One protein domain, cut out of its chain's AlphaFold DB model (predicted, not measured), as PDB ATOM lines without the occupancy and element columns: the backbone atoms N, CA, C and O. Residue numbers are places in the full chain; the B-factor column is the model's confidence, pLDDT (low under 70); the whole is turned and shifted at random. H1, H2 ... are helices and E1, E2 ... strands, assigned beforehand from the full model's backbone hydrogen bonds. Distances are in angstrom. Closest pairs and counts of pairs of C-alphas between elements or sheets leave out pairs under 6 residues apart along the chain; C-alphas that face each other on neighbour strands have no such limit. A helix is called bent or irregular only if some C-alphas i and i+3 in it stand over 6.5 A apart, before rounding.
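Overview. This is residues 156 to 324 of the 328 residues of the protein "DUF1173 domain-containing protein" of Escherichia coli (UniProt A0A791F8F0). One strongly twisted, branched sheet of six strands, E2 to E7, forms the middle of the domain, with H1, H2 and H4 on one face and H6 and H7 on the opposite face. The long, bent strand E7 joins E4, E5 and E6, while residues 172 to 178 stick out and H5 lies off the sheet. The printed part has 169 residues, with seven named helices and seven named strands; along the chain H1 and H2 come first, then E1, H3, E2, H4, E3, H5 and E4, then H6 and H7, and last E5, E6 and E7; the class is mixed, helices and strands, and in the branched sheet E2 and E3 are parallel, as are E4 and E7, while E3 and E5, E5 and E7, and E6 and E7 are antiparallel. It is compact and rounded, with a radius of gyration of the C-alphas of 15.7 A and spans of 46 by 38 by 33 A.

Arrangement. H1, residues 156 to 165, is on the sheet, at a height over the sheet of 10.8 A. H2, residues 181 to 193, touches H1 with residues 188 to 192 alone, about perpendicular at 80 degrees; the closest C-alphas, of Leu 162 and Leu 188, are 6.2 A apart. E1, residues 195 to 197, pairs with no named strand. H3, residues 202 to 205, only grazes the sheet. E2, residues 206 to 208, H4, residues 216 to 225, and E3, residues 235 to 240, form a strand-helix-strand unit, two parallel neighbour strands with a helix between, its crossover right-handed; N 207 and O 236 are 2.8 A apart. H5, residues 246 to 249, is not on the sheet. E4, residues 266 to 269, is parallel to E7, residues 310 to 323, with N 268 and O 313 2.8 A apart. H6, residues 274 to 281, runs along E7 at 10 degrees on the local plane. H7, residues 283 to 290, runs slantwise to E5, residues 294 to 301, at 55 degrees on the local plane. E5 is antiparallel to E3 on one side, with N 299 and O 237 2.8 A apart, and to E7 on the other, with N 298 and O 319 2.9 A apart. E6, residues 305 to 307, and E7 are a hairpin, with N 305 and O 312 2.8 A apart. In H1, H2, H4, H6 and H7 every O i to N i+4 pair is within hydrogen-bond range; H3 and H5 are too short for such a pair.

Along the chain. H1 begins at C-alpha 156 (-18.603, -28.435, -7.556). H2 is 18.3 A long, E3 16.5 A and E5 22.3 A. E7, 30.2 A long, bends by 87 degrees at residue 316 and ends at C-alpha 323 (-10.626, -27.253, 3.455).

Size, cuts and confidence. The C-alphas of Pro 173 and Gly 308, the two farthest apart, are 47.9 A apart. The printed part has no cut. The links H1 to H2 and H5 to E4 are long. Residues 308 to 309 are under pLDDT 70.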
ATOM      1  N   LEU A 156     -19.973 -28.300  -8.069       85.31
ATOM      2  CA  LEU A 156     -18.603 -28.435  -7.556       85.31
ATOM      3  C   LEU A 156     -17.607 -27.588  -8.363       85.31
ATOM      4  O   LEU A 156     -16.704 -26.976  -7.793       85.31
ATOM      5  N   GLY A 157     -17.789 -27.515  -9.686       84.06
ATOM      6  CA  GLY A 157     -17.012 -26.628 -10.551       84.06
ATOM      7  C   GLY A 157     -17.214 -25.157 -10.205       84.06
ATOM      8  O   GLY A 157     -16.237 -24.419 -10.129       84.06
ATOM      9  N   LEU A 158     -18.457 -24.750  -9.928       91.00
ATOM     10  CA  LEU A 158     -18.761 -23.397  -9.468       91.00
ATOM     11  C   LEU A 158     -18.123 -23.108  -8.104       91.00
ATOM     12  O   LEU A 158     -17.528 -22.048  -7.936       91.00
ATOM     13  N   LEU A 159     -18.192 -24.047  -7.152       91.81
ATOM     14  CA  LEU A 159     -17.526 -23.900  -5.853       91.81
ATOM     15  C   LEU A 159     -16.012 -23.722  -6.017       91.81
ATOM     16  O   LEU A 159     -15.437 -22.809  -5.432       91.81
ATOM     17  N   SER A 160     -15.386 -24.547  -6.859       84.19
ATOM     18  CA  SER A 160     -13.945 -24.481  -7.142       84.19
ATOM     19  C   SER A 160     -13.555 -23.160  -7.815       84.19
ATOM     20  O   SER A 160     -12.529 -22.568  -7.473       84.19
ATOM     21  N   LEU A 161     -14.387 -22.671  -8.744       84.00
ATOM     22  CA  LEU A 161     -14.204 -21.375  -9.396       84.00
ATOM     23  C   LEU A 161     -14.303 -20.236  -8.379       84.00
ATOM     24  O   LEU A 161     -13.396 -19.414  -8.311       84.00
ATOM     25  N   LEU A 162     -15.353 -20.218  -7.552       90.19
ATOM     26  CA  LEU A 162     -15.520 -19.231  -6.483       90.19
ATOM     27  C   LEU A 162     -14.313 -19.232  -5.540       90.19
ATOM     28  O   LEU A 162     -13.815 -18.164  -5.197       90.19
ATOM     29  N   TRP A 163     -13.809 -20.406  -5.157       86.81
ATOM     30  CA  TRP A 163     -12.647 -20.535  -4.271       86.81
ATOM     31  C   TRP A 163     -11.356 -19.998  -4.894       86.81
ATOM     32  O   TRP A 163     -10.576 -19.310  -4.236       86.81
ATOM     33  N   THR A 164     -11.146 -20.291  -6.176       80.56
ATOM     34  CA  THR A 164      -9.953 -19.868  -6.920       80.56
ATOM     35  C   THR A 164      -9.971 -18.365  -7.184       80.56
ATOM     36  O   THR A 164      -9.004 -17.664  -6.898       80.56
ATOM     37  N   GLU A 165     -11.092 -17.842  -7.676       80.06
ATOM     38  CA  GLU A 165     -11.235 -16.435  -8.069       80.06
ATOM     39  C   GLU A 165     -11.339 -15.493  -6.862       80.06
ATOM     40  O   GLU A 165     -11.008 -14.312  -6.953       80.06
ATOM     41  N   SER A 166     -11.738 -16.010  -5.699       84.94
ATOM     42  CA  SER A 166     -11.667 -15.277  -4.428       84.94
ATOM     43  C   SER A 166     -10.270 -15.295  -3.790       84.94
ATOM     44  O   SER A 166     -10.045 -14.624  -2.775       84.94
ATOM     45  N   GLY A 167      -9.321 -16.037  -4.374       79.38
ATOM     46  CA  GLY A 167      -7.955 -16.198  -3.875       79.38
ATOM     47  C   GLY A 167      -7.861 -17.004  -2.577       79.38
ATOM     48  O   GLY A 167      -6.862 -16.899  -1.859       79.38
ATOM     49  N   LEU A 168      -8.892 -17.783  -2.236       85.50
ATOM     50  CA  LEU A 168      -8.914 -18.602  -1.021       85.50
ATOM     51  C   LEU A 168      -7.975 -19.811  -1.119       85.50
ATOM     52  O   LEU A 168      -7.426 -20.240  -0.105       85.50
ATOM     53  N   ASN A 169      -7.683 -20.258  -2.339       79.75
ATOM     54  CA  ASN A 169      -6.687 -21.282  -2.661       79.75
ATOM     55  C   ASN A 169      -5.218 -20.821  -2.506       79.75
ATOM     56  O   ASN A 169      -4.304 -21.604  -2.756       79.75
ATOM     57  N   VAL A 170      -4.963 -19.561  -2.136       79.31
ATOM     58  CA  VAL A 170      -3.609 -19.016  -1.938       79.31
ATOM     59  C   VAL A 170      -3.348 -18.791  -0.457       79.31
ATOM     60  O   VAL A 170      -4.197 -18.249   0.244       79.31
ATOM     61  N   TRP A 171      -2.150 -19.119   0.026       79.06
ATOM     62  CA  TRP A 171      -1.730 -18.823   1.395       79.06
ATOM     63  C   TRP A 171      -0.301 -18.313   1.466       79.06
ATOM     64  O   TRP A 171       0.568 -18.750   0.716       79.06
ATOM     65  N   TYR A 172      -0.055 -17.393   2.394       79.25
ATOM     66  CA  TYR A 172       1.284 -16.928   2.736       79.25
ATOM     67  C   TYR A 172       1.352 -16.521   4.217       79.25
ATOM     68  O   TYR A 172       0.333 -16.115   4.777       79.25
ATOM     69  N   PRO A 173       2.534 -16.563   4.866       79.50
ATOM     70  CA  PRO A 173       2.658 -16.430   6.325       79.50
ATOM     71  C   PRO A 173       1.981 -15.195   6.943       79.50
ATOM     72  O   PRO A 173       1.397 -15.282   8.018       79.50
ATOM     73  N   LYS A 174       1.965 -14.050   6.244       83.38
ATOM     74  CA  LYS A 174       1.305 -12.814   6.720       83.38
ATOM     75  C   LYS A 174      -0.231 -12.907   6.830       83.38
ATOM     76  O   LYS A 174      -0.844 -11.967   7.348       83.38
ATOM     77  N   MET A 175      -0.849 -13.981   6.330       84.94
ATOM     78  CA  MET A 175      -2.284 -14.270   6.462       84.94
ATOM     79  C   MET A 175      -2.637 -15.045   7.740       84.94
ATOM     80  O   MET A 175      -3.826 -15.156   8.052       84.94
ATOM     81  N   ALA A 176      -1.648 -15.563   8.480       85.19
ATOM     82  CA  ALA A 176      -1.874 -16.331   9.704       85.19
ATOM     83  C   ALA A 176      -2.778 -15.572  10.691       85.19
ATOM     84  O   ALA A 176      -2.571 -14.388  10.951       85.19
ATOM     85  N   GLY A 177      -3.828 -16.242  11.180       86.00
ATOM     86  CA  GLY A 177      -4.815 -15.678  12.111       86.00
ATOM     87  C   GLY A 177      -5.780 -14.638  11.522       86.00
ATOM     88  O   GLY A 177      -6.730 -14.248  12.194       86.00
ATOM     89  N   LYS A 178      -5.590 -14.189  10.273       86.00
ATOM     90  CA  LYS A 178      -6.429 -13.145   9.654       86.00
ATOM     91  C   LYS A 178      -7.614 -13.696   8.871       86.00
ATOM     92  O   LYS A 178      -8.592 -12.982   8.653       86.00
ATOM     93  N   ARG A 179      -7.527 -14.943   8.400       88.56
ATOM     94  CA  ARG A 179      -8.591 -15.568   7.613       88.56
ATOM     95  C   ARG A 179      -9.589 -16.272   8.523       88.56
ATOM     96  O   ARG A 179      -9.279 -17.290   9.127       88.56
ATOM     97  N   ASN A 180     -10.790 -15.716   8.580       90.12
ATOM     98  CA  ASN A 180     -11.922 -16.228   9.341       90.12
ATOM     99  C   ASN A 180     -13.166 -16.347   8.443       90.12
ATOM    100  O   ASN A 180     -13.159 -15.895   7.295       90.12
ATOM    101  N   ASP A 181     -14.232 -16.932   8.985       90.81
ATOM    102  CA  ASP A 181     -15.507 -17.170   8.300       90.81
ATOM    103  C   ASP A 181     -16.067 -15.881   7.663       90.81
ATOM    104  O   ASP A 181     -16.561 -15.907   6.536       90.81
ATOM    105  N   SER A 182     -15.926 -14.733   8.338       91.75
ATOM    106  CA  SER A 182     -16.380 -13.430   7.837       91.75
ATOM    107  C   SER A 182     -15.587 -12.961   6.614       91.75
ATOM    108  O   SER A 182     -16.187 -12.503   5.641       91.75
ATOM    109  N   LEU A 183     -14.255 -13.096   6.629       92.44
ATOM    110  CA  LEU A 183     -13.405 -12.746   5.486       92.44
ATOM    111  C   LEU A 183     -13.681 -13.664   4.292       92.44
ATOM    112  O   LEU A 183     -13.772 -13.186   3.165       92.44
ATOM    113  N   VAL A 184     -13.829 -14.967   4.540       93.62
ATOM    114  CA  VAL A 184     -14.163 -15.959   3.508       93.62
ATOM    115  C   VAL A 184     -15.511 -15.624   2.880       93.62
ATOM    116  O   VAL A 184     -15.601 -15.499   1.660       93.62
ATOM    117  N   ARG A 185     -16.535 -15.377   3.703       95.12
ATOM    118  CA  ARG A 185     -17.856 -14.940   3.242       95.12
ATOM    119  C   ARG A 185     -17.771 -13.675   2.393       95.12
ATOM    120  O   ARG A 185     -18.365 -13.635   1.321       95.12
ATOM    121  N   TYR A 186     -17.054 -12.652   2.861       94.50
ATOM    122  CA  TYR A 186     -16.873 -11.407   2.114       94.50
ATOM    123  C   TYR A 186     -16.245 -11.677   0.742       94.50
ATOM    124  O   TYR A 186     -16.830 -11.323  -0.275       94.50
ATOM    125  N   ARG A 187     -15.109 -12.383   0.699       92.94
ATOM    126  CA  ARG A 187     -14.398 -12.695  -0.548       92.94
ATOM    127  C   ARG A 187     -15.268 -13.488  -1.527       92.94
ATOM    128  O   ARG A 187     -15.329 -13.128  -2.696       92.94
ATOM    129  N   LEU A 188     -15.979 -14.510  -1.050       95.56
ATOM    130  CA  LEU A 188     -16.882 -15.312  -1.879       95.56
ATOM    131  C   LEU A 188     -18.043 -14.487  -2.441       95.56
ATOM    132  O   LEU A 188     -18.361 -14.632  -3.617       95.56
ATOM    133  N   LEU A 189     -18.664 -13.619  -1.636       95.38
ATOM    134  CA  LEU A 189     -19.763 -12.765  -2.100       95.38
ATOM    135  C   LEU A 189     -19.293 -11.725  -3.120       95.38
ATOM    136  O   LEU A 189     -19.982 -11.503  -4.113       95.38
ATOM    137  N   GLU A 190     -18.124 -11.118  -2.915       92.56
ATOM    138  CA  GLU A 190     -17.555 -10.157  -3.869       92.56
ATOM    139  C   GLU A 190     -17.223 -10.826  -5.206       92.56
ATOM    140  O   GLU A 190     -17.573 -10.300  -6.260       92.56
ATOM    141  N   THR A 191     -16.627 -12.020  -5.172       89.38
ATOM    142  CA  THR A 191     -16.386 -12.818  -6.379       89.38
ATOM    143  C   THR A 191     -17.701 -13.243  -7.037       89.38
ATOM    144  O   THR A 191     -17.834 -13.146  -8.252       89.38
ATOM    145  N   ALA A 192     -18.705 -13.666  -6.265       93.94
ATOM    146  CA  ALA A 192     -19.994 -14.105  -6.800       93.94
ATOM    147  C   ALA A 192     -20.769 -12.985  -7.512       93.94
ATOM    148  O   ALA A 192     -21.468 -13.268  -8.486       93.94
ATOM    149  N   LYS A 193     -20.631 -11.723  -7.078       92.12
ATOM    150  CA  LYS A 193     -21.213 -10.558  -7.775       92.12
ATOM    151  C   LYS A 193     -20.683 -10.394  -9.203       92.12
ATOM    152  O   LYS A 193     -21.387  -9.870 -10.056       92.12
ATOM    153  N   GLN A 194     -19.472 -10.884  -9.453       87.31
ATOM    154  CA  GLN A 194     -18.765 -10.791 -10.732       87.31
ATOM    155  C   GLN A 194     -18.968 -12.039 -11.601       87.31
ATOM    156  O   GLN A 194     -18.331 -12.174 -12.643       87.31
ATOM    157  N   ILE A 195     -19.804 -12.992 -11.171       89.19
ATOM    158  CA  ILE A 195     -20.106 -14.211 -11.924       89.19
ATOM    159  C   ILE A 195     -21.584 -14.203 -12.313       89.19
ATOM    160  O   ILE A 195     -22.463 -14.015 -11.473       89.19
ATOM    161  N   ARG A 196     -21.875 -14.452 -13.588       90.06
ATOM    162  CA  ARG A 196     -23.226 -14.503 -14.151       90.06
ATOM    163  C   ARG A 196     -23.517 -15.856 -14.780       90.06
ATOM    164  O   ARG A 196     -22.640 -16.455 -15.387       90.06
ATOM    165  N   THR A 197     -24.763 -16.303 -14.703       88.50
ATOM    166  CA  THR A 197     -25.291 -17.454 -15.446       88.50
ATOM    167  C   THR A 197     -26.530 -17.027 -16.224       88.50
ATOM    168  O   THR A 197     -27.553 -16.640 -15.654       88.50
ATOM    169  N   GLY A 198     -26.419 -16.995 -17.554       85.81
ATOM    170  CA  GLY A 198     -27.404 -16.315 -18.395       85.81
ATOM    171  C   GLY A 198     -27.584 -14.855 -17.957       85.81
ATOM    172  O   GLY A 198     -26.629 -14.080 -17.950       85.81
ATOM    173  N   ARG A 199     -28.807 -14.480 -17.560       84.62
ATOM    174  CA  ARG A 199     -29.111 -13.134 -17.036       84.62
ATOM    175  C   ARG A 199     -28.940 -13.005 -15.521       84.62
ATOM    176  O   ARG A 199     -28.907 -11.879 -15.039       84.62
ATOM    177  N   ALA A 200     -28.819 -14.103 -14.779       88.56
ATOM    178  CA  ALA A 200     -28.739 -14.082 -13.321       88.56
ATOM    179  C   ALA A 200     -27.305 -13.821 -12.836       88.56
ATOM    180  O   ALA A 200     -26.360 -14.403 -13.366       88.56
ATOM    181  N   CYS A 201     -27.142 -12.979 -11.816       92.31
ATOM    182  CA  CYS A 201     -25.878 -12.825 -11.092       92.31
ATOM    183  C   CYS A 201     -25.801 -13.873  -9.973       92.31
ATOM    184  O   CYS A 201     -26.742 -14.012  -9.198       92.31
ATOM    185  N   ILE A 202     -24.693 -14.604  -9.846       94.50
ATOM    186  CA  ILE A 202     -24.539 -15.639  -8.809       94.50
ATOM    187  C   ILE A 202     -24.619 -15.032  -7.405       94.50
ATOM    188  O   ILE A 202     -25.230 -15.628  -6.519       94.50
ATOM    189  N   GLY A 203     -24.087 -13.821  -7.206       93.81
ATOM    190  CA  GLY A 203     -24.197 -13.083  -5.945       93.81
ATOM    191  C   GLY A 203     -25.639 -12.810  -5.507       93.81
ATOM    192  O   GLY A 203     -25.895 -12.623  -4.314       93.81
ATOM    193  N   ASP A 204     -26.599 -12.850  -6.439       93.00
ATOM    194  CA  ASP A 204     -28.007 -12.666  -6.102       93.00
ATOM    195  C   ASP A 204     -28.695 -13.911  -5.556       93.00
ATOM    196  O   ASP A 204     -29.690 -13.822  -4.834       93.00
ATOM    197  N   HIS A 205     -28.122 -15.070  -5.849       95.19
ATOM    198  CA  HIS A 205     -28.643 -16.364  -5.442       95.19
ATOM    199  C   HIS A 205     -27.796 -17.028  -4.353       95.19
ATOM    200  O   HIS A 205     -28.238 -18.019  -3.772       95.19
ATOM    201  N   LEU A 206     -26.595 -16.509  -4.076       96.94
ATOM    202  CA  LEU A 206     -25.665 -17.041  -3.083       96.94
ATOM    203  C   LEU A 206     -25.962 -16.499  -1.679       96.94
ATOM    204  O   LEU A 206     -25.867 -15.300  -1.421       96.94
ATOM    205  N   PHE A 207     -26.237 -17.411  -0.752       97.12
ATOM    206  CA  PHE A 207     -26.388 -17.145   0.674       97.12
ATOM    207  C   PHE A 207     -25.332 -17.932   1.438       97.12
ATOM    208  O   PHE A 207     -25.137 -19.127   1.207       97.12
ATOM    209  N   ILE A 208     -24.638 -17.257   2.351       97.44
ATOM    210  CA  ILE A 208     -23.550 -17.847   3.131       97.44
ATOM    211  C   ILE A 208     -23.888 -17.701   4.602       97.44
ATOM    212  O   ILE A 208     -24.049 -16.582   5.102       97.44
ATOM    213  N   GLY A 209     -23.999 -18.835   5.282       95.88
ATOM    214  CA  GLY A 209     -24.397 -18.875   6.679       95.88
ATOM    215  C   GLY A 209     -23.355 -18.256   7.605       95.88
ATOM    216  O   GLY A 209     -22.148 -18.361   7.377       95.88
ATOM    217  N   VAL A 210     -23.834 -17.618   8.671       95.44
ATOM    218  CA  VAL A 210     -22.992 -17.052   9.732       95.44
ATOM    219  C   VAL A 210     -23.130 -17.851  11.034       95.44
ATOM    220  O   VAL A 210     -24.140 -18.537  11.217       95.44
ATOM    221  N   PRO A 211     -22.129 -17.816  11.934       92.12
ATOM    222  CA  PRO A 211     -22.173 -18.589  13.177       92.12
ATOM    223  C   PRO A 211     -23.316 -18.187  14.115       92.12
ATOM    224  O   PRO A 211     -23.942 -19.053  14.715       92.12
ATOM    225  N   ASP A 212     -23.600 -16.885  14.230       91.00
ATOM    226  CA  ASP A 212     -24.615 -16.362  15.149       91.00
ATOM    227  C   ASP A 212     -25.833 -15.816  14.375       91.00
ATOM    228  O   ASP A 212     -25.691 -14.855  13.607       91.00
ATOM    229  N   PRO A 213     -27.040 -16.386  14.567       89.31
ATOM    230  CA  PRO A 213     -28.264 -15.924  13.913       89.31
ATOM    231  C   PRO A 213     -28.701 -14.512  14.333       89.31
ATOM    232  O   PRO A 213     -29.547 -13.924  13.660       89.31
ATOM    233  N   LYS A 214     -28.148 -13.948  15.412       91.31
ATOM    234  CA  LYS A 214     -28.443 -12.576  15.852       91.31
ATOM    235  C   LYS A 214     -27.649 -11.516  15.089       91.31
ATOM    236  O   LYS A 214     -27.971 -10.336  15.203       91.31
ATOM    237  N   GLN A 215     -26.639 -11.905  14.308       92.75
ATOM    238  CA  GLN A 215     -25.867 -10.946  13.521       92.75
ATOM    239  C   GLN A 215     -26.767 -10.213  12.511       92.75
ATOM    240  O   GLN A 215     -27.614 -10.852  11.879       92.75
ATOM    241  N   PRO A 216     -26.538  -8.910  12.251       94.19
ATOM    242  CA  PRO A 216     -27.311  -8.150  11.260       94.19
ATOM    243  C   PRO A 216     -27.328  -8.814   9.876       94.19
ATOM    244  O   PRO A 216     -28.329  -8.801   9.163       94.19
ATOM    245  N   VAL A 217     -26.224  -9.475   9.522       93.56
ATOM    246  CA  VAL A 217     -26.089 -10.260   8.293       93.56
ATOM    247  C   VAL A 217     -27.104 -11.404   8.213       93.56
ATOM    248  O   VAL A 217     -27.656 -11.646   7.141       93.56
ATOM    249  N   ALA A 218     -27.354 -12.119   9.312       94.38
ATOM    250  CA  ALA A 218     -28.323 -13.210   9.336       94.38
ATOM    251  C   ALA A 218     -29.747 -12.685   9.111       94.38
ATOM    252  O   ALA A 218     -30.484 -13.236   8.296       94.38
ATOM    253  N   GLN A 219     -30.101 -11.581   9.774       92.12
ATOM    254  CA  GLN A 219     -31.406 -10.931   9.627       92.12
ATOM    255  C   GLN A 219     -31.629 -10.428   8.195       92.12
ATOM    256  O   GLN A 219     -32.664 -10.710   7.595       92.12
ATOM    257  N   SER A 220     -30.622  -9.767   7.614       92.69
ATOM    258  CA  SER A 220     -30.661  -9.302   6.224       92.69
ATOM    259  C   SER A 220     -30.835 -10.459   5.230       92.69
ATOM    260  O   SER A 220     -31.634 -10.355   4.298       92.69
ATOM    261  N   GLN A 221     -30.156 -11.591   5.448       93.50
ATOM    262  CA  GLN A 221     -30.337 -12.780   4.609       93.50
ATOM    263  C   GLN A 221     -31.752 -13.356   4.721       93.50
ATOM    264  O   GLN A 221     -32.355 -13.643   3.690       93.50
ATOM    265  N   ILE A 222     -32.318 -13.453   5.927       91.12
ATOM    266  CA  ILE A 222     -33.702 -13.921   6.126       91.12
ATOM    267  C   ILE A 222     -34.700 -12.987   5.437       91.12
ATOM    268  O   ILE A 222     -35.593 -13.458   4.739       91.12
ATOM    269  N   GLN A 223     -34.533 -11.669   5.571       91.06
ATOM    270  CA  GLN A 223     -35.398 -10.695   4.905       91.06
ATOM    271  C   GLN A 223     -35.344 -10.844   3.379       91.06
ATOM    272  O   GLN A 223     -36.379 -10.814   2.716       91.06
ATOM    273  N   ARG A 224     -34.145 -11.056   2.821       92.12
ATOM    274  CA  ARG A 224     -33.962 -11.304   1.388       92.12
ATOM    275  C   ARG A 224     -34.609 -12.620   0.950       92.12
ATOM    276  O   ARG A 224     -35.297 -12.629  -0.068       92.12
ATOM    277  N   LEU A 225     -34.427 -13.703   1.706       90.19
ATOM    278  CA  LEU A 225     -35.032 -15.012   1.425       90.19
ATOM    279  C   LEU A 225     -36.561 -14.951   1.394       90.19
ATOM    280  O   LEU A 225     -37.175 -15.570   0.532       90.19
ATOM    281  N   SER A 226     -37.163 -14.183   2.301       86.06
ATOM    282  CA  SER A 226     -38.616 -14.014   2.409       86.06
ATOM    283  C   SER A 226     -39.194 -12.988   1.428       86.06
ATOM    284  O   SER A 226     -40.394 -12.722   1.454       86.06
ATOM    285  N   SER A 227     -38.362 -12.363   0.591       87.00
ATOM    286  CA  SER A 227     -38.817 -11.347  -0.354       87.00
ATOM    287  C   SER A 227     -39.511 -11.966  -1.568       87.00
ATOM    288  O   SER A 227     -39.108 -13.014  -2.076       87.00
ATOM    289  N   GLN A 228     -40.512 -11.264  -2.107       79.31
ATOM    290  CA  GLN A 228     -41.231 -11.699  -3.309       79.31
ATOM    291  C   GLN A 228     -40.294 -11.917  -4.510       79.31
ATOM    292  O   GLN A 228     -40.525 -12.814  -5.319       79.31
ATOM    293  N   ALA A 229     -39.211 -11.139  -4.600       79.00
ATOM    294  CA  ALA A 229     -38.198 -11.258  -5.647       79.00
ATOM    295  C   ALA A 229     -37.476 -12.621  -5.661       79.00
ATOM    296  O   ALA A 229     -36.944 -13.006  -6.699       79.00
ATOM    297  N   MET A 230     -37.471 -13.348  -4.537       85.19
ATOM    298  CA  MET A 230     -36.840 -14.666  -4.397       85.19
ATOM    299  C   MET A 230     -37.841 -15.831  -4.457       85.19
ATOM    300  O   MET A 230     -37.421 -16.986  -4.426       85.19
ATOM    301  N   SER A 231     -39.143 -15.546  -4.570       83.81
ATOM    302  CA  SER A 231     -40.220 -16.550  -4.504       83.81
ATOM    303  C   SER A 231     -40.117 -17.659  -5.556       83.81
ATOM    304  O   SER A 231     -40.475 -18.796  -5.273       83.81
ATOM    305  N   ASP A 232     -39.591 -17.355  -6.745       88.69
ATOM    306  CA  ASP A 232     -39.403 -18.300  -7.853       88.69
ATOM    307  C   ASP A 232     -37.921 -18.618  -8.125       88.69
ATOM    308  O   ASP A 232     -37.589 -19.308  -9.097       88.69
ATOM    309  N   LYS A 233     -37.006 -18.102  -7.294       91.25
ATOM    310  CA  LYS A 233     -35.559 -18.173  -7.519       91.25
ATOM    311  C   LYS A 233     -34.940 -19.326  -6.753       91.25
ATOM    312  O   LYS A 233     -35.054 -19.416  -5.535       91.25
ATOM    313  N   ARG A 234     -34.212 -20.185  -7.466       94.00
ATOM    314  CA  ARG A 234     -33.374 -21.219  -6.850       94.00
ATOM    315  C   ARG A 234     -32.243 -20.565  -6.065       94.00
ATOM    316  O   ARG A 234     -31.745 -19.504  -6.450       94.00
ATOM    317  N   LEU A 235     -31.835 -21.207  -4.977       95.44
ATOM    318  CA  LEU A 235     -30.848 -20.658  -4.050       95.44
ATOM    319  C   LEU A 235     -29.578 -21.498  -4.046       95.44
ATOM    320  O   LEU A 235     -29.609 -22.715  -4.225       95.44
ATOM    321  N   MET A 236     -28.458 -20.828  -3.817       96.88
ATOM    322  CA  MET A 236     -27.150 -21.423  -3.609       96.88
ATOM    323  C   MET A 236     -26.747 -21.165  -2.163       96.88
ATOM    324  O   MET A 236     -26.489 -20.027  -1.781       96.88
ATOM    325  N   LEU A 237     -26.726 -22.207  -1.341       97.75
ATOM    326  CA  LEU A 237     -26.496 -22.099   0.097       97.75
ATOM    327  C   LEU A 237     -25.121 -22.668   0.434       97.75
ATOM    328  O   LEU A 237     -24.859 -23.840   0.166       97.75
ATOM    329  N   LEU A 238     -24.250 -21.847   1.020       98.06
ATOM    330  CA  LEU A 238     -22.900 -22.236   1.421       98.06
ATOM    331  C   LEU A 238     -22.741 -22.141   2.938       98.06
ATOM    332  O   LEU A 238     -23.094 -21.141   3.565       98.06
ATOM    333  N   SER A 239     -22.178 -23.184   3.535       97.44
ATOM    334  CA  SER A 239     -21.808 -23.206   4.949       97.44
ATOM    335  C   SER A 239     -20.706 -24.243   5.182       97.44
ATOM    336  O   SER A 239     -20.036 -24.696   4.255       97.44
ATOM    337  N   VAL A 240     -20.512 -24.620   6.437       96.38
ATOM    338  CA  VAL A 240     -19.567 -25.633   6.909       96.38
ATOM    339  C   VAL A 240     -20.351 -26.683   7.680       96.38
ATOM    340  O   VAL A 240     -21.274 -26.332   8.421       96.38
ATOM    341  N   LEU A 241     -19.996 -27.959   7.532       96.75
ATOM    342  CA  LEU A 241     -20.577 -29.018   8.357       96.75
ATOM    343  C   LEU A 241     -20.216 -28.794   9.842       96.75
ATOM    344  O   LEU A 241     -19.133 -28.275  10.144       96.75
ATOM    345  N   PRO A 242     -21.106 -29.147  10.791       96.69
ATOM    346  CA  PRO A 242     -20.787 -29.107  12.219       96.69
ATOM    347  C   PRO A 242     -19.701 -30.125  12.556       96.69
ATOM    348  O   PRO A 242     -19.342 -30.951  11.725       96.69
ATOM    349  N   ARG A 243     -19.168 -30.104  13.780       95.69
ATOM    350  CA  ARG A 243     -18.271 -31.178  14.227       95.69
ATOM    351  C   ARG A 243     -18.990 -32.523  14.086       95.69
ATOM    352  O   ARG A 243     -20.146 -32.640  14.495       95.69
ATOM    353  N   TYR A 244     -18.307 -33.507  13.505       96.25
ATOM    354  CA  TYR A 244     -18.869 -34.839  13.355       96.25
ATOM    355  C   TYR A 244     -19.181 -35.460  14.726       96.25
ATOM    356  O   TYR A 244     -18.460 -35.271  15.706       96.25
ATOM    357  N   ASP A 245     -20.292 -36.183  14.765       95.75
ATOM    358  CA  ASP A 245     -20.911 -36.781  15.949       95.75
ATOM    359  C   ASP A 245     -21.689 -38.003  15.451       95.75
ATOM    360  O   ASP A 245     -22.668 -37.850  14.716       95.75
ATOM    361  N   ALA A 246     -21.212 -39.207  15.768       94.44
ATOM    362  CA  ALA A 246     -21.763 -40.441  15.215       94.44
ATOM    363  C   ALA A 246     -23.230 -40.656  15.622       94.44
ATOM    364  O   ALA A 246     -24.038 -41.094  14.804       94.44
ATOM    365  N   GLU A 247     -23.609 -40.276  16.847       93.06
ATOM    366  CA  GLU A 247     -24.971 -40.472  17.355       93.06
ATOM    367  C   GLU A 247     -26.005 -39.630  16.606       93.06
ATOM    368  O   GLU A 247     -27.176 -40.018  16.507       93.06
ATOM    369  N   LYS A 248     -25.573 -38.476  16.085       91.81
ATOM    370  CA  LYS A 248     -26.410 -37.545  15.320       91.81
ATOM    371  C   LYS A 248     -26.338 -37.779  13.821       91.81
ATOM    372  O   LYS A 248     -27.354 -37.634  13.151       91.81
ATOM    373  N   HIS A 249     -25.161 -38.109  13.293       93.75
ATOM    374  CA  HIS A 249     -24.892 -38.054  11.854       93.75
ATOM    375  C   HIS A 249     -24.883 -39.412  11.142       93.75
ATOM    376  O   HIS A 249     -24.883 -39.429   9.910       93.75
ATOM    377  N   GLU A 250     -24.887 -40.531  11.876       90.25
ATOM    378  CA  GLU A 250     -25.078 -41.868  11.286       90.25
ATOM    379  C   GLU A 250     -26.556 -42.276  11.207       90.25
ATOM    380  O   GLU A 250     -26.921 -43.155  10.431       90.25
ATOM    381  N   LYS A 251     -27.431 -41.609  11.969       89.50
ATOM    382  CA  LYS A 251     -28.885 -41.785  11.855       89.50
ATOM    383  C   LYS A 251     -29.417 -41.096  10.590       89.50
ATOM    384  O   LYS A 251     -28.812 -40.123  10.133       89.50
ATOM    385  N   PRO A 252     -30.574 -41.529  10.051       87.62
ATOM    386  CA  PRO A 252     -31.224 -40.842   8.941       87.62
ATOM    387  C   PRO A 252     -31.449 -39.356   9.249       87.62
ATOM    388  O   PRO A 252     -32.140 -38.990  10.204       87.62
ATOM    389  N   LEU A 253     -30.842 -38.493   8.436       90.88
ATOM    390  CA  LEU A 253     -30.924 -37.047   8.598       90.88
ATOM    391  C   LEU A 253     -32.167 -36.511   7.885       90.88
ATOM    392  O   LEU A 253     -32.384 -36.781   6.708       90.88
ATOM    393  N   LYS A 254     -32.967 -35.698   8.582       87.44
ATOM    394  CA  LYS A 254     -34.145 -35.031   7.992       87.44
ATOM    395  C   LYS A 254     -33.780 -33.782   7.186       87.44
ATOM    396  O   LYS A 254     -34.493 -33.411   6.259       87.44
ATOM    397  N   PHE A 255     -32.686 -33.127   7.557       92.69
ATOM    398  CA  PHE A 255     -32.188 -31.905   6.936       92.69
ATOM    399  C   PHE A 255     -30.658 -31.883   6.961       92.69
ATOM    400  O   PHE A 255     -30.031 -32.595   7.751       92.69
ATOM    401  N   LEU A 256     -30.063 -31.068   6.093       95.25
ATOM    402  CA  LEU A 256     -28.617 -30.911   5.972       95.25
ATOM    403  C   LEU A 256     -28.043 -30.247   7.239       95.25
ATOM    404  O   LEU A 256     -28.464 -29.137   7.578       95.25
ATOM    405  N   PRO A 257     -27.096 -30.885   7.949       95.00
ATOM    406  CA  PRO A 257     -26.509 -30.317   9.157       95.00
ATOM    407  C   PRO A 257     -25.521 -29.199   8.808       95.00
ATOM    408  O   PRO A 257     -24.596 -29.404   8.025       95.00
ATOM    409  N   LEU A 258     -25.686 -28.025   9.422       95.38
ATOM    410  CA  LEU A 258     -24.835 -26.852   9.196       95.38
ATOM    411  C   LEU A 258     -24.309 -26.313  10.528       95.38
ATOM    412  O   LEU A 258     -25.076 -26.134  11.473       95.38
ATOM    413  N   ARG A 259     -23.011 -26.005  10.591       94.94
ATOM    414  CA  ARG A 259     -22.397 -25.290  11.718       94.94
ATOM    415  C   ARG A 259     -22.853 -23.839  11.748       94.94
ATOM    416  O   ARG A 259     -23.354 -23.357  12.756       94.94
ATOM    417  N   ASN A 260     -22.685 -23.156  10.618       93.69
ATOM    418  CA  ASN A 260     -23.033 -21.753  10.464       93.69
ATOM    419  C   ASN A 260     -24.405 -21.689   9.790       93.69
ATOM    420  O   ASN A 260     -24.496 -21.635   8.562       93.69
ATOM    421  N   PHE A 261     -25.473 -21.784  10.578       93.44
ATOM    422  CA  PHE A 261     -26.850 -21.796  10.070       93.44
ATOM    423  C   PHE A 261     -27.510 -20.409  10.082       93.44
ATOM    424  O   PHE A 261     -28.590 -20.238   9.521       93.44
ATOM    425  N   GLY A 262     -26.882 -19.406  10.707       94.56
ATOM    426  CA  GLY A 262     -27.432 -18.060  10.810       94.56
ATOM    427  C   GLY A 262     -27.694 -17.457   9.431       94.56
ATOM    428  O   GLY A 262     -26.785 -17.349   8.608       94.56
ATOM    429  N   GLY A 263     -28.940 -17.062   9.182       92.88
ATOM    430  CA  GLY A 263     -29.360 -16.469   7.912       92.88
ATOM    431  C   GLY A 263     -29.697 -17.462   6.798       92.88
ATOM    432  O   GLY A 263     -30.030 -17.012   5.706       92.88
ATOM    433  N   LEU A 264     -29.618 -18.776   7.038       95.06
ATOM    434  CA  LEU A 264     -29.968 -19.802   6.051       95.06
ATOM    435  C   LEU A 264     -31.310 -20.479   6.382       95.06
ATOM    436  O   LEU A 264     -31.645 -20.625   7.559       95.06
ATOM    437  N   PRO A 265     -32.077 -20.914   5.365       94.25
ATOM    438  CA  PRO A 265     -33.294 -21.692   5.572       94.25
ATOM    439  C   PRO A 265     -32.966 -23.127   6.009       94.25
ATOM    440  O   PRO A 265     -31.848 -23.612   5.815       94.25
ATOM    441  N   LEU A 266     -33.958 -23.851   6.536       93.94
ATOM    442  CA  LEU A 266     -33.820 -25.297   6.742       93.94
ATOM    443  C   LEU A 266     -33.751 -26.017   5.391       93.94
ATOM    444  O   LEU A 266     -34.643 -25.869   4.556       93.94
ATOM    445  N   ILE A 267     -32.704 -26.820   5.193       95.56
ATOM    446  CA  ILE A 267     -32.437 -27.507   3.926       95.56
ATOM    447  C   ILE A 267     -32.864 -28.968   4.036       95.56
ATOM    448  O   ILE A 267     -32.147 -29.791   4.604       95.56
ATOM    449  N   PHE A 268     -34.021 -29.301   3.475       94.75
ATOM    450  CA  PHE A 268     -34.519 -30.672   3.406       94.75
ATOM    451  C   PHE A 268     -33.899 -31.432   2.235       94.75
ATOM    452  O   PHE A 268     -33.609 -30.870   1.176       94.75
ATOM    453  N   PHE A 269     -33.728 -32.737   2.409       93.81
ATOM    454  CA  PHE A 269     -33.315 -33.619   1.325       93.81
ATOM    455  C   PHE A 269     -34.483 -33.903   0.371       93.81
ATOM    456  O   PHE A 269     -35.625 -34.032   0.801       93.81
ATOM    457  N   ASN A 270     -34.197 -34.038  -0.928       87.62
ATOM    458  CA  ASN A 270     -35.190 -34.459  -1.925       87.62
ATOM    459  C   ASN A 270     -35.708 -35.892  -1.734       87.62
ATOM    460  O   ASN A 270     -36.791 -36.207  -2.213       87.62
ATOM    461  N   SER A 271     -34.939 -36.760  -1.076       88.38
ATOM    462  CA  SER A 271     -35.315 -38.142  -0.775       88.38
ATOM    463  C   SER A 271     -34.526 -38.655   0.430       88.38
ATOM    464  O   SER A 271     -33.492 -38.084   0.784       88.38
ATOM    465  N   GLU A 272     -34.980 -39.753   1.037       86.12
ATOM    466  CA  GLU A 272     -34.315 -40.369   2.196       86.12
ATOM    467  C   GLU A 272     -32.889 -40.843   1.874       86.12
ATOM    468  O   GLU A 272     -31.993 -40.739   2.705       86.12
ATOM    469  N   VAL A 273     -32.647 -41.268   0.630       88.75
ATOM    470  CA  VAL A 273     -31.336 -41.745   0.158       88.75
ATOM    471  C   VAL A 273     -30.408 -40.625  -0.315       88.75
ATOM    472  O   VAL A 273     -29.258 -40.885  -0.678       88.75
ATOM    473  N   HIS A 274     -30.874 -39.371  -0.363       91.56
ATOM    474  CA  HIS A 274     -30.099 -38.280  -0.956       91.56
ATOM    475  C   HIS A 274     -28.788 -38.046  -0.192       91.56
ATOM    476  O   HIS A 274     -27.731 -37.949  -0.813       91.56
ATOM    477  N   TRP A 275     -28.826 -38.024   1.144       94.00
ATOM    478  CA  TRP A 275     -27.611 -37.865   1.947       94.00
ATOM    479  C   TRP A 275     -26.653 -39.051   1.793       94.00
ATOM    480  O   TRP A 275     -25.446 -38.852   1.669       94.00
ATOM    481  N   ASP A 276     -27.167 -40.280   1.717       91.31
ATOM    482  CA  ASP A 276     -26.338 -41.465   1.472       91.31
ATOM    483  C   ASP A 276     -25.651 -41.419   0.106       91.31
ATOM    484  O   ASP A 276     -24.481 -41.788  -0.014       91.31
ATOM    485  N   SER A 277     -26.341 -40.908  -0.914       90.75
ATOM    486  CA  SER A 277     -25.752 -40.660  -2.232       90.75
ATOM    487  C   SER A 277     -24.625 -39.622  -2.165       90.75
ATOM    488  O   SER A 277     -23.550 -39.840  -2.726       90.75
ATOM    489  N   VAL A 278     -24.813 -38.536  -1.403       91.44
ATOM    490  CA  VAL A 278     -23.764 -37.525  -1.169       91.44
ATOM    491  C   VAL A 278     -22.557 -38.144  -0.463       91.44
ATOM    492  O   VAL A 278     -21.436 -37.959  -0.935       91.44
ATOM    493  N   LYS A 279     -22.764 -38.936   0.600       90.12
ATOM    494  CA  LYS A 279     -21.684 -39.647   1.312       90.12
ATOM    495  C   LYS A 279     -20.892 -40.572   0.387       90.12
ATOM    496  O   LYS A 279     -19.671 -40.621   0.475       90.12
ATOM    497  N   LYS A 280     -21.571 -41.294  -0.509       85.12
ATOM    498  CA  LYS A 280     -20.916 -42.176  -1.491       85.12
ATOM    499  C   LYS A 280     -20.115 -41.386  -2.525       85.12
ATOM    500  O   LYS A 280     -19.008 -41.785  -2.867       85.12
ATOM    501  N   ARG A 281     -20.665 -40.271  -3.016       84.88
ATOM    502  CA  ARG A 281     -20.028 -39.419  -4.029       84.88
ATOM    503  C   ARG A 281     -18.813 -38.660  -3.490       84.88
ATOM    504  O   ARG A 281     -17.845 -38.490  -4.222       84.88
ATOM    505  N   PHE A 282     -18.883 -38.209  -2.243       85.81
ATOM    506  CA  PHE A 282     -17.851 -37.437  -1.548       85.81
ATOM    507  C   PHE A 282     -17.278 -38.251  -0.382       85.81
ATOM    508  O   PHE A 282     -17.252 -37.802   0.765       85.81
ATOM    509  N   SER A 283     -16.888 -39.498  -0.659       80.50
ATOM    510  CA  SER A 283     -16.434 -40.447   0.365       80.50
ATOM    511  C   SER A 283     -15.171 -39.966   1.079       80.50
ATOM    512  O   SER A 283     -15.068 -40.109   2.297       80.50
ATOM    513  N   SER A 284     -14.251 -39.335   0.348       80.75
ATOM    514  CA  SER A 284     -13.028 -38.737   0.890       80.75
ATOM    515  C   SER A 284     -13.330 -37.569   1.828       80.75
ATOM    516  O   SER A 284     -12.817 -37.528   2.947       80.75
ATOM    517  N   GLU A 285     -14.192 -36.636   1.421       88.62
ATOM    518  CA  GLU A 285     -14.598 -35.495   2.248       88.62
ATOM    519  C   GLU A 285     -15.397 -35.953   3.468       88.62
ATOM    520  O   GLU A 285     -15.219 -35.418   4.559       88.62
ATOM    521  N   TYR A 286     -16.248 -36.969   3.314       89.88
ATOM    522  CA  TYR A 286     -16.990 -37.551   4.426       89.88
ATOM    523  C   TYR A 286     -16.059 -38.251   5.426       89.88
ATOM    524  O   TYR A 286     -16.204 -38.063   6.632       89.88
ATOM    525  N   ALA A 287     -15.060 -39.001   4.957       85.38
ATOM    526  CA  ALA A 287     -14.049 -39.602   5.827       85.38
ATOM    527  C   ALA A 287     -13.224 -38.534   6.566       85.38
ATOM    528  O   ALA A 287     -13.019 -38.647   7.775       85.38
ATOM    529  N   ALA A 288     -12.822 -37.466   5.871       86.38
ATOM    530  CA  ALA A 288     -12.139 -36.323   6.476       86.38
ATOM    531  C   ALA A 288     -13.027 -35.608   7.511       86.38
ATOM    532  O   ALA A 288     -12.559 -35.202   8.571       86.38
ATOM    533  N   TRP A 289     -14.335 -35.511   7.266       95.06
ATOM    534  CA  TRP A 289     -15.267 -34.979   8.255       95.06
ATOM    535  C   TRP A 289     -15.275 -35.804   9.546       95.06
ATOM    536  O   TRP A 289     -15.208 -35.244  10.644       95.06
ATOM    537  N   LYS A 290     -15.304 -37.139   9.417       93.50
ATOM    538  CA  LYS A 290     -15.262 -38.073  10.554       93.50
ATOM    539  C   LYS A 290     -13.963 -37.960  11.350       93.50
ATOM    540  O   LYS A 290     -13.995 -38.130  12.565       93.50
ATOM    541  N   SER A 291     -12.849 -37.625  10.697       92.06
ATOM    542  CA  SER A 291     -11.569 -37.356  11.363       92.06
ATOM    543  C   SER A 291     -11.447 -35.940  11.945       92.06
ATOM    544  O   SER A 291     -10.410 -35.597  12.506       92.06
ATOM    545  N   GLY A 292     -12.506 -35.127  11.869       89.94
ATOM    546  CA  GLY A 292     -12.557 -33.787  12.456       89.94
ATOM    547  C   GLY A 292     -12.106 -32.665  11.523       89.94
ATOM    548  O   GLY A 292     -11.968 -31.532  11.980       89.94
ATOM    549  N   ALA A 293     -11.900 -32.947  10.236       89.75
ATOM    550  CA  ALA A 293     -11.549 -31.928   9.261       89.75
ATOM    551  C   ALA A 293     -12.727 -30.994   8.944       89.75
ATOM    552  O   ALA A 293     -13.909 -31.337   9.081       89.75
ATOM    553  N   LYS A 294     -12.395 -29.791   8.473       93.62
ATOM    554  CA  LYS A 294     -13.366 -28.761   8.109       93.62
ATOM    555  C   LYS A 294     -13.888 -29.014   6.697       93.62
ATOM    556  O   LYS A 294     -13.142 -28.952   5.724       93.62
ATOM    557  N   ILE A 295     -15.189 -29.275   6.585       95.62
ATOM    558  CA  ILE A 295     -15.844 -29.534   5.300       95.62
ATOM    559  C   ILE A 295     -16.804 -28.403   4.964       95.62
ATOM    560  O   ILE A 295     -17.784 -28.171   5.676       95.62
ATOM    561  N   VAL A 296     -16.534 -27.725   3.853       96.88
ATOM    562  CA  VAL A 296     -17.465 -26.788   3.228       96.88
ATOM    563  C   VAL A 296     -18.569 -27.586   2.555       96.88
ATOM    564  O   VAL A 296     -18.308 -28.560   1.850       96.88
ATOM    565  N   VAL A 297     -19.805 -27.148   2.757       97.56
ATOM    566  CA  VAL A 297     -20.983 -27.689   2.091       97.56
ATOM    567  C   VAL A 297     -21.614 -26.605   1.232       97.56
ATOM    568  O   VAL A 297     -21.817 -25.475   1.684       97.56
ATOM    569  N   PHE A 298     -21.916 -26.952  -0.015       97.69
ATOM    570  CA  PHE A 298     -22.550 -26.057  -0.968       97.69
ATOM    571  C   PHE A 298     -23.742 -26.754  -1.617       97.69
ATOM    572  O   PHE A 298     -23.604 -27.834  -2.193       97.69
ATOM    573  N   ALA A 299     -24.923 -26.156  -1.488       97.12
ATOM    574  CA  ALA A 299     -26.174 -26.745  -1.935       97.12
ATOM    575  C   ALA A 299     -26.886 -25.838  -2.939       97.12
ATOM    576  O   ALA A 299     -27.064 -24.649  -2.688       97.12
ATOM    577  N   LEU A 300     -27.339 -26.417  -4.049       95.69
ATOM    578  CA  LEU A 300     -28.305 -25.793  -4.947       95.69
ATOM    579  C   LEU A 300     -29.696 -26.293  -4.568       95.69
ATOM    580  O   LEU A 300     -29.913 -27.507  -4.487       95.69
ATOM    581  N   THR A 301     -30.634 -25.382  -4.345       95.06
ATOM    582  CA  THR A 301     -31.943 -25.708  -3.771       95.06
ATOM    583  C   THR A 301     -33.101 -25.173  -4.600       95.06
ATOM    584  O   THR A 301     -32.924 -24.328  -5.481       95.06
ATOM    585  N   SER A 302     -34.303 -25.651  -4.287       93.06
ATOM    586  CA  SER A 302     -35.557 -25.016  -4.688       93.06
ATOM    587  C   SER A 302     -35.628 -23.567  -4.183       93.06
ATOM    588  O   SER A 302     -34.850 -23.193  -3.291       93.06
ATOM    589  N   PRO A 303     -36.589 -22.767  -4.679       92.12
ATOM    590  CA  PRO A 303     -36.975 -21.534  -4.006       92.12
ATOM    591  C   PRO A 303     -37.382 -21.775  -2.551       92.12
ATOM    592  O   PRO A 303     -37.724 -22.901  -2.156       92.12
ATOM    593  N   ALA A 304     -37.302 -20.714  -1.750       90.88
ATOM    594  CA  ALA A 304     -37.689 -20.757  -0.350       90.88
ATOM    595  C   ALA A 304     -39.212 -20.832  -0.213       90.88
ATOM    596  O   ALA A 304     -39.940 -19.989  -0.729       90.88
ATOM    597  N   ALA A 305     -39.680 -21.819   0.543       86.62
ATOM    598  CA  ALA A 305     -41.047 -21.886   1.026       86.62
ATOM    599  C   ALA A 305     -41.096 -21.340   2.455       86.62
ATOM    600  O   ALA A 305     -40.286 -21.714   3.307       86.62
ATOM    601  N   VAL A 306     -42.057 -20.463   2.745       76.44
ATOM    602  CA  VAL A 306     -42.295 -20.008   4.118       76.44
ATOM    603  C   VAL A 306     -43.186 -21.031   4.808       76.44
ATOM    604  O   VAL A 306     -44.311 -21.282   4.384       76.44
ATOM    605  N   THR A 307     -42.677 -21.638   5.876       71.19
ATOM    606  CA  THR A 307     -43.449 -22.550   6.730       71.19
ATOM    607  C   THR A 307     -43.678 -21.917   8.098       71.19
ATOM    608  O   THR A 307     -42.996 -20.963   8.469       71.19
ATOM    609  N   GLY A 308     -44.572 -22.494   8.908       65.69
ATOM    610  CA  GLY A 308     -44.778 -22.049  10.294       65.69
ATOM    611  C   GLY A 308     -43.528 -22.130  11.189       65.69
ATOM    612  O   GLY A 308     -43.532 -21.582  12.284       65.69
ATOM    613  N   ARG A 309     -42.447 -22.792  10.740       68.75
ATOM    614  CA  ARG A 309     -41.156 -22.890  11.447       68.75
ATOM    615  C   ARG A 309     -40.053 -22.017  10.834       68.75
ATOM    616  O   ARG A 309     -38.891 -22.168  11.199       68.75
ATOM    617  N   GLY A 310     -40.405 -21.127   9.904       79.94
ATOM    618  CA  GLY A 310     -39.466 -20.296   9.154       79.94
ATOM    619  C   GLY A 310     -39.246 -20.775   7.713       79.94
ATOM    620  O   GLY A 310     -39.931 -21.697   7.245       79.94
ATOM    621  N   PRO A 311     -38.321 -20.131   6.981       88.25
ATOM    622  CA  PRO A 311     -38.054 -20.456   5.589       88.25
ATOM    623  C   PRO A 311     -37.389 -21.832   5.467       88.25
ATOM    624  O   PRO A 311     -36.462 -22.173   6.209       88.25
ATOM    625  N   SER A 312     -37.856 -22.626   4.509       92.62
ATOM    626  CA  SER A 312     -37.308 -23.938   4.184       92.62
ATOM    627  C   SER A 312     -37.138 -24.124   2.682       92.62
ATOM    628  O   SER A 312     -37.778 -23.458   1.871       92.62
ATOM    629  N   VAL A 313     -36.236 -25.026   2.310       94.56
ATOM    630  CA  VAL A 313     -35.904 -25.342   0.917       94.56
ATOM    631  C   VAL A 313     -35.672 -26.835   0.758       94.56
ATOM    632  O   VAL A 313     -35.412 -27.548   1.730       94.56
ATOM    633  N   ARG A 314     -35.698 -27.309  -0.486       94.31
ATOM    634  CA  ARG A 314     -35.313 -28.672  -0.850       94.31
ATOM    635  C   ARG A 314     -34.019 -28.674  -1.654       94.31
ATOM    636  O   ARG A 314     -33.899 -27.949  -2.639       94.31
ATOM    637  N   ALA A 315     -33.035 -29.461  -1.231       94.06
ATOM    638  CA  ALA A 315     -31.748 -29.556  -1.911       94.06
ATOM    639  C   ALA A 315     -31.858 -30.390  -3.190       94.06
ATOM    640  O   ALA A 315     -32.156 -31.580  -3.118       94.06
ATOM    641  N   HIS A 316     -31.537 -29.793  -4.339       91.88
ATOM    642  CA  HIS A 316     -31.384 -30.496  -5.616       91.88
ATOM    643  C   HIS A 316     -30.005 -31.127  -5.759       91.88
ATOM    644  O   HIS A 316     -29.889 -32.266  -6.198       91.88
ATOM    645  N   GLN A 317     -28.964 -30.384  -5.392       92.56
ATOM    646  CA  GLN A 317     -27.584 -30.851  -5.428       92.56
ATOM    647  C   GLN A 317     -26.880 -30.409  -4.156       92.56
ATOM    648  O   GLN A 317     -27.092 -29.293  -3.687       92.56
ATOM    649  N   ILE A 318     -26.027 -31.277  -3.624       95.31
ATOM    650  CA  ILE A 318     -25.154 -30.988  -2.489       95.31
ATOM    651  C   ILE A 318     -23.752 -31.411  -2.901       95.31
ATOM    652  O   ILE A 318     -23.553 -32.522  -3.399       95.31
ATOM    653  N   VAL A 319     -22.788 -30.521  -2.707       94.62
ATOM    654  CA  VAL A 319     -21.372 -30.807  -2.919       94.62
ATOM    655  C   VAL A 319     -20.588 -30.495  -1.656       94.62
ATOM    656  O   VAL A 319     -20.915 -29.554  -0.926       94.62
ATOM    657  N   LEU A 320     -19.572 -31.314  -1.401       91.50
ATOM    658  CA  LEU A 320     -18.663 -31.164  -0.274       91.50
ATOM    659  C   LEU A 320     -17.281 -30.781  -0.793       91.50
ATOM    660  O   LEU A 320     -16.879 -31.199  -1.878       91.50
ATOM    661  N   MET A 321     -16.560 -29.987  -0.011       90.19
ATOM    662  CA  MET A 321     -15.167 -29.652  -0.277       90.19
ATOM    663  C   MET A 321     -14.407 -29.606   1.041       90.19
ATOM    664  O   MET A 321     -14.758 -28.855   1.954       90.19
ATOM    665  N   HIS A 322     -13.375 -30.433   1.144       87.50
ATOM    666  CA  HIS A 322     -12.451 -30.397   2.266       87.50
ATOM    667  C   HIS A 322     -11.594 -29.134   2.184       87.50
ATOM    668  O   HIS A 322     -11.038 -28.829   1.131       87.50
ATOM    669  N   VAL A 323     -11.500 -28.412   3.299       88.38
ATOM    670  CA  VAL A 323     -10.626 -27.253   3.455       88.38
ATOM    671  C   VAL A 323      -9.815 -27.388   4.737       88.38
ATOM    672  O   VAL A 323     -10.266 -27.943   5.740       88.38
ATOM    673  N   SER A 324      -8.611 -26.845   4.721       86.19
ATOM    674  CA  SER A 324      -7.757 -26.733   5.899       86.19
ATOM    675  C   SER A 324      -8.334 -25.768   6.941       86.19
ATOM    676  O   SER A 324      -9.258 -24.986   6.687       86.19
TER     677      SER A 324